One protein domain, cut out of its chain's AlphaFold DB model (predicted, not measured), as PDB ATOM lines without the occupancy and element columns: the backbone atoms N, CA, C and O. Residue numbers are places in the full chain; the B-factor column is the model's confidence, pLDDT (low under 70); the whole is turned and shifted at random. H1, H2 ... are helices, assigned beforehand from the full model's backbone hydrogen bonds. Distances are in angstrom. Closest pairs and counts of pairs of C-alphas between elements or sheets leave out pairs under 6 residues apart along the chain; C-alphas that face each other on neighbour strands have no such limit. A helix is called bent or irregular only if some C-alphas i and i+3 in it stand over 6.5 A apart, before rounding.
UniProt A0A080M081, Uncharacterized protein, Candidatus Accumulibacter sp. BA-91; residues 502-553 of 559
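Overview. This is residues 502 to 553 of the 559 residues of an uncharacterized protein of Candidatus Accumulibacter sp. BA-91 (UniProt A0A080M081). Picture an open, drawn-out zigzag of three legs: the short helices H1 and H2 follow one another as the first leg, a long link without a named element runs back along the length of the whole as the second, and the helix H3 turns back again as the third. No helix touches another, and turns of the long link lie at the two ends of the longest axis. The printed part has 52 residues, with three named helices in the order H1, H2, H3 and no named strand, and its class is all helix. It is extended, with a radius of gyration of the C-alphas of 15.3 A, and its C-alphas span 44 by 21 by 17 A, a rod.

Arrangement. Start at residue 502, where H1, residues 502 to 509, begins. Look past His 510 and you reach H2, residues 511 to 517; this one residue makes a tight link, and H1 and H2 meet only through their link. Go on through residues 518 to 538, a long link of 21 residues, to H3, residues 539 to 552. H1 and H3 are apart, with no C-alpha of the one within 8 A of the other. H2 and H3 are apart by the same test. In H1, H2 and H3 you will find every O i to N i+4 pair within hydrogen-bond range. Residues 502 to 510, of which 502 to 509 belong to H1, stand free, with no C-alpha 8 or more apart along the chain within 10 A. Residues 516 to 522 and residues 533 to 540 stand free too.

Along the chain. Find C-alpha 502 at (195.096, 217.944, 366.029); from there H1 runs 10.8 A to the C-alpha of Asp 509. H2 begins at Ile 511, with its C-alpha at (192.764, 213.391, 352.258), and runs 9.8 A to Ala 517. H3, 14 residues and the longest helix, runs 20.0 A from Gln 539 to Ile 552, whose C-alpha is at (205.244, 223.915, 352.141). No helix is bent or irregular.

Size, cuts and confidence. Look to Gly 520 and Asp 538, both in the long link, for the two C-alphas farthest apart, at 44.4 A. The C-alphas of the first and last printed residues, His 502 and Arg 553, are 21.0 A apart. The printed part has no cut. The C-alphas of residues 518 to 538 lie 4 to 24 A from the mean of all C-alphas. Read the B-factor column for the model's confidence: the mean pLDDT of the printed part is 80.1, and residues 532 to 536, within the long link, are under 70.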
ATOM      1  N   HIS A 502     195.256 219.396 366.189       77.56
ATOM      2  CA  HIS A 502     195.096 217.944 366.029       77.56
ATOM      3  C   HIS A 502     194.110 217.576 364.904       77.56
ATOM      4  O   HIS A 502     194.347 216.628 364.168       77.56
ATOM      5  N   GLN A 503     193.065 218.379 364.690       79.44
ATOM      6  CA  GLN A 503     192.070 218.158 363.636       79.44
ATOM      7  C   GLN A 503     192.614 218.480 362.238       79.44
ATOM      8  O   GLN A 503     192.099 217.973 361.246       79.44
ATOM      9  N   VAL A 504     193.659 219.311 362.137       84.88
ATOM     10  CA  VAL A 504     194.396 219.522 360.878       84.88
ATOM     11  C   VAL A 504     195.179 218.263 360.501       84.88
ATOM     12  O   VAL A 504     195.225 217.902 359.326       84.88
ATOM     13  N   GLN A 505     195.758 217.576 361.489       83.94
ATOM     14  CA  GLN A 505     196.423 216.294 361.273       83.94
ATOM     15  C   GLN A 505     195.410 215.208 360.898       83.94
ATOM     16  O   GLN A 505     195.594 214.542 359.882       83.94
ATOM     17  N   ASP A 506     194.283 215.132 361.612       85.25
ATOM     18  CA  ASP A 506     193.183 214.232 361.249       85.25
ATOM     19  C   ASP A 506     192.675 214.514 359.824       85.25
ATOM     20  O   ASP A 506     192.417 213.591 359.053       85.25
ATOM     21  N   PHE A 507     192.561 215.787 359.425       86.38
ATOM     22  CA  PHE A 507     192.179 216.161 358.062       86.38
ATOM     23  C   PHE A 507     193.193 215.667 357.024       86.38
ATOM     24  O   PHE A 507     192.780 215.142 355.989       86.38
ATOM     25  N   ALA A 508     194.495 215.795 357.302       87.44
ATOM     26  CA  ALA A 508     195.559 215.295 356.434       87.44
ATOM     27  C   ALA A 508     195.477 213.770 356.246       87.44
ATOM     28  O   ALA A 508     195.558 213.298 355.110       87.44
ATOM     29  N   ASP A 509     195.215 213.022 357.322       90.69
ATOM     30  CA  ASP A 509     195.088 211.557 357.299       90.69
ATOM     31  C   ASP A 509     193.876 211.070 356.476       90.69
ATOM     32  O   ASP A 509     193.875 209.952 355.959       90.69
ATOM     33  N   HIS A 510     192.857 211.916 356.287       90.06
ATOM     34  CA  HIS A 510     191.646 211.593 355.521       90.06
ATOM     35  C   HIS A 510     191.630 212.172 354.091       90.06
ATOM     36  O   HIS A 510     190.625 212.024 353.386       90.06
ATOM     37  N   ILE A 511     192.716 212.799 353.611       88.38
ATOM     38  CA  ILE A 511     192.764 213.391 352.258       88.38
ATOM     39  C   ILE A 511     192.525 212.347 351.160       88.38
ATOM     40  O   ILE A 511     191.824 212.640 350.189       88.38
ATOM     41  N   ASP A 512     193.058 211.131 351.297       85.50
ATOM     42  CA  ASP A 512     192.865 210.084 350.288       85.50
ATOM     43  C   ASP A 512     191.398 209.632 350.201       85.50
ATOM     44  O   ASP A 512     190.864 209.501 349.098       85.50
ATOM     45  N   ALA A 513     190.710 209.505 351.342       88.38
ATOM     46  CA  ALA A 513     189.281 209.200 351.389       88.38
ATOM     47  C   ALA A 513     188.429 210.340 350.798       88.38
ATOM     48  O   ALA A 513     187.456 210.090 350.086       88.38
ATOM     49  N   LEU A 514     188.819 211.603 351.024       85.31
ATOM     50  CA  LEU A 514     188.179 212.764 350.396       85.31
ATOM     51  C   LEU A 514     188.401 212.792 348.880       85.31
ATOM     52  O   LEU A 514     187.479 213.132 348.136       85.31
ATOM     53  N   ARG A 515     189.591 212.411 348.399       83.31
ATOM     54  CA  ARG A 515     189.886 212.289 346.963       83.31
ATOM     55  C   ARG A 515     189.049 211.189 346.312       83.31
ATOM     56  O   ARG A 515     188.536 211.396 345.217       83.31
ATOM     57  N   GLU A 516     188.880 210.050 346.981       88.62
ATOM     58  CA  GLU A 516     188.035 208.950 346.503       88.62
ATOM     59  C   GLU A 516     186.551 209.348 346.471       88.62
ATOM     60  O   GLU A 516     185.886 209.192 345.447       88.62
ATOM     61  N   ALA A 517     186.051 209.976 347.538       85.06
ATOM     62  CA  ALA A 517     184.669 210.450 347.625       85.06
ATOM     63  C   ALA A 517     184.334 211.573 346.623       85.06
ATOM     64  O   ALA A 517     183.162 211.806 346.321       85.06
ATOM     65  N   THR A 518     185.346 212.277 346.106       82.25
ATOM     66  CA  THR A 518     185.199 213.368 345.124       82.25
ATOM     67  C   THR A 518     185.646 212.973 343.714       82.25
ATOM     68  O   THR A 518     185.782 213.839 342.846       82.25
ATOM     69  N   ALA A 519     185.836 211.675 343.449       80.38
ATOM     70  CA  ALA A 519     186.254 211.169 342.146       80.38
ATOM     71  C   ALA A 519     185.348 211.676 341.004       80.38
ATOM     72  O   ALA A 519     184.122 211.579 341.052       80.38
ATOM     73  N   GLY A 520     185.965 212.237 339.958       74.88
ATOM     74  CA  GLY A 520     185.257 212.845 338.824       74.88
ATOM     75  C   GLY A 520     184.819 214.303 339.035       74.88
ATOM     76  O   GLY A 520     184.220 214.880 338.131       74.88
ATOM     77  N   GLN A 521     185.129 214.918 340.183       76.31
ATOM     78  CA  GLN A 521     184.878 216.332 340.484       76.31
ATOM     79  C   GLN A 521     186.178 217.046 340.890       76.31
ATOM     80  O   GLN A 521     187.099 216.443 341.437       76.31
ATOM     81  N   LEU A 522     186.272 218.353 340.624       73.12
ATOM     82  CA  LEU A 522     187.445 219.147 340.998       73.12
ATOM     83  C   LEU A 522     187.437 219.443 342.508       73.12
ATOM     84  O   LEU A 522     186.697 220.317 342.966       73.12
ATOM     85  N   LEU A 523     188.295 218.762 343.272       78.94
ATOM     86  CA  LEU A 523     188.531 219.057 344.686       78.94
ATOM     87  C   LEU A 523     189.526 220.220 344.831       78.94
ATOM     88  O   LEU A 523     190.653 220.158 344.342       78.94
ATOM     89  N   ARG A 524     189.121 221.289 345.525       76.69
ATOM     90  CA  ARG A 524     189.978 222.443 345.835       76.69
ATOM     91  C   ARG A 524     190.033 222.656 347.344       76.69
ATOM     92  O   ARG A 524     189.007 222.944 347.952       76.69
ATOM     93  N   ILE A 525     191.233 222.584 347.916       80.75
ATOM     94  CA  ILE A 525     191.490 222.854 349.337       80.75
ATOM     95  C   ILE A 525     192.081 224.262 349.462       80.75
ATOM     96  O   ILE A 525     193.003 224.626 348.730       80.75
ATOM     97  N   ARG A 526     191.524 225.072 350.364       76.25
ATOM     98  CA  ARG A 526     192.044 226.396 350.724       76.25
ATOM     99  C   ARG A 526     192.415 226.371 352.200       76.25
ATOM    100  O   ARG A 526     191.588 225.967 353.009       76.25
ATOM    101  N   VAL A 527     193.631 226.801 352.519       80.88
ATOM    102  CA  VAL A 527     194.136 226.878 353.892       80.88
ATOM    103  C   VAL A 527     194.456 228.336 354.191       80.88
ATOM    104  O   VAL A 527     195.252 228.946 353.477       80.88
ATOM    105  N   THR A 528     193.822 228.871 355.227       79.38
ATOM    106  CA  THR A 528     194.159 230.164 355.828       79.38
ATOM    107  C   THR A 528     194.788 229.870 357.180       79.38
ATOM    108  O   THR A 528     194.283 229.020 357.911       79.38
ATOM    109  N   LEU A 529     195.906 230.522 357.483       76.19
ATOM    110  CA  LEU A 529     196.615 230.358 358.744       76.19
ATOM    111  C   LEU A 529     196.666 231.714 359.441       76.19
ATOM    112  O   LEU A 529     197.154 232.682 358.861       76.19
ATOM    113  N   GLU A 530     196.151 231.765 360.663       75.94
ATOM    114  CA  GLU A 530     196.111 232.961 361.504       75.94
ATOM    115  C   GLU A 530     197.010 232.733 362.724       75.94
ATOM    116  O   GLU A 530     197.004 231.650 363.313       75.94
ATOM    117  N   ILE A 531     197.821 233.731 363.082       75.62
ATOM    118  CA  ILE A 531     198.717 233.675 364.243       75.62
ATOM    119  C   ILE A 531     198.539 234.946 365.057       75.62
ATOM    120  O   ILE A 531     198.616 236.046 364.520       75.62
ATOM    121  N   GLY A 532     198.374 234.767 366.367       68.56
ATOM    122  CA  GLY A 532     198.184 235.856 367.315       68.56
ATOM    123  C   GLY A 532     196.737 236.316 367.414       68.56
ATOM    124  O   GLY A 532     195.889 236.001 366.586       68.56
ATOM    125  N   GLU A 533     196.468 237.085 368.459       57.53
ATOM    126  CA  GLU A 533     195.175 237.706 368.708       57.53
ATOM    127  C   GLU A 533     195.434 239.202 368.937       57.53
ATOM    128  O   GLU A 533     196.399 239.572 369.606       57.53
ATOM    129  N   GLN A 534     194.623 240.079 368.339       55.50
ATOM    130  CA  GLN A 534     194.731 241.545 368.490       55.50
ATOM    131  C   GLN A 534     196.039 242.194 367.973       55.50
ATOM    132  O   GLN A 534     196.395 243.294 368.393       55.50
ATOM    133  N   GLY A 535     196.735 241.559 367.023       58.72
ATOM    134  CA  GLY A 535     197.819 242.190 366.252       58.72
ATOM    135  C   GLY A 535     199.177 242.302 366.956       58.72
ATOM    136  O   GLY A 535     200.077 242.950 366.429       58.72
ATOM    137  N   GLN A 536     199.359 241.675 368.121       59.06
ATOM    138  CA  GLN A 536     200.672 241.568 368.763       59.06
ATOM    139  C   GLN A 536     201.307 240.207 368.466       59.06
ATOM    140  O   GLN A 536     201.111 239.240 369.201       59.06
ATOM    141  N   VAL A 537     202.089 240.139 367.389       76.19
ATOM    142  CA  VAL A 537     202.964 238.997 367.094       76.19
ATOM    143  C   VAL A 537     204.376 239.516 366.870       76.19
ATOM    144  O   VAL A 537     204.584 240.468 366.126       76.19
ATOM    145  N   ASP A 538     205.348 238.908 367.545       81.38
ATOM    146  CA  ASP A 538     206.763 239.239 367.379       81.38
ATOM    147  C   ASP A 538     207.222 238.915 365.946       81.38
ATOM    148  O   ASP A 538     206.972 237.818 365.437       81.38
ATOM    149  N   GLN A 539     207.929 239.848 365.304       82.00
ATOM    150  CA  GLN A 539     208.462 239.682 363.952       82.00
ATOM    151  C   GLN A 539     209.356 238.441 363.831       82.00
ATOM    152  O   GLN A 539     209.312 237.748 362.818       82.00
ATOM    153  N   ALA A 540     210.100 238.084 364.884       84.19
ATOM    154  CA  ALA A 540     210.916 236.871 364.885       84.19
ATOM    155  C   ALA A 540     210.065 235.589 364.764       84.19
ATOM    156  O   ALA A 540     210.505 234.587 364.192       84.19
ATOM    157  N   VAL A 541     208.833 235.613 365.282       83.69
ATOM    158  CA  VAL A 541     207.865 234.516 365.148       83.69
ATOM    159  C   VAL A 541     207.287 234.492 363.734       83.69
ATOM    160  O   VAL A 541     207.225 233.417 363.137       83.69
ATOM    161  N   VAL A 542     206.947 235.655 363.168       84.12
ATOM    162  CA  VAL A 542     206.451 235.783 361.785       84.12
ATOM    163  C   VAL A 542     207.492 235.301 360.772       84.12
ATOM    164  O   VAL A 542     207.170 234.505 359.890       84.12
ATOM    165  N   ASP A 543     208.760 235.683 360.926       85.94
ATOM    166  CA  ASP A 543     209.844 235.264 360.029       85.94
ATOM    167  C   ASP A 543     210.067 233.748 360.079       85.94
ATOM    168  O   ASP A 543     210.242 233.093 359.046       85.94
ATOM    169  N   LYS A 544     209.995 233.159 361.280       87.94
ATOM    170  CA  LYS A 544     210.108 231.708 361.465       87.94
ATOM    171  C   LYS A 544     208.933 230.963 360.831       87.94
ATOM    172  O   LYS A 544     209.140 229.940 360.179       87.94
ATOM    173  N   VAL A 545     207.716 231.482 360.984       85.31
ATOM    174  CA  VAL A 545     206.507 230.949 360.342       85.31
ATOM    175  C   VAL A 545     206.624 231.040 358.824       85.31
ATOM    176  O   VAL A 545     206.385 230.049 358.142       85.31
ATOM    177  N   ASN A 546     207.065 232.178 358.288       88.12
ATOM    178  CA  ASN A 546     207.267 232.382 356.854       88.12
ATOM    179  C   ASN A 546     208.337 231.450 356.274       88.12
ATOM    180  O   ASN A 546     208.192 230.972 355.147       88.12
ATOM    181  N   GLY A 547     209.370 231.127 357.057       86.50
ATOM    182  CA  GLY A 547     210.340 230.088 356.714       86.50
ATOM    183  C   GLY A 547     209.702 228.703 356.571       86.50
ATOM    184  O   GLY A 547     210.003 227.988 355.617       86.50
ATOM    185  N   ILE A 548     208.785 228.339 357.473       86.31
ATOM    186  CA  ILE A 548     208.068 227.054 357.433       86.31
ATOM    187  C   ILE A 548     207.046 227.031 356.283       86.31
ATOM    188  O   ILE A 548     207.027 226.084 355.500       86.31
ATOM    189  N   LEU A 549     206.234 228.081 356.123       82.81
ATOM    190  CA  LEU A 549     205.235 228.177 355.051       82.81
ATOM    191  C   LEU A 549     205.879 228.132 353.658       82.81
ATOM    192  O   LEU A 549     205.367 227.455 352.765       82.81
ATOM    193  N   GLY A 550     207.044 228.766 353.495       81.00
ATOM    194  CA  GLY A 550     207.815 228.737 352.254       81.00
ATOM    195  C   GLY A 550     208.322 227.344 351.861       81.00
ATOM    196  O   GLY A 550     208.449 227.072 350.668       81.00
ATOM    197  N   GLN A 551     208.560 226.451 352.830       83.25
ATOM    198  CA  GLN A 551     208.906 225.047 352.562       83.25
ATOM    199  C   GLN A 551     207.699 224.233 352.081       83.25
ATOM    200  O   GLN A 551     207.863 223.293 351.309       83.25
ATOM    201  N   ILE A 552     206.489 224.600 352.516       79.62
ATOM    202  CA  ILE A 552     205.244 223.915 352.141       79.62
ATOM    203  C   ILE A 552     204.775 224.375 350.755       79.62
ATOM    204  O   ILE A 552     204.389 223.559 349.918       79.62
ATOM    205  N   ARG A 553     204.809 225.687 350.491       72.00
ATOM    206  CA  ARG A 553     204.480 226.262 349.185       72.00
ATOM    207  C   ARG A 553     205.249 227.558 348.963       72.00
ATOM    208  O   ARG A 553     205.100 228.521 349.714       72.00
TER     209      ARG A 553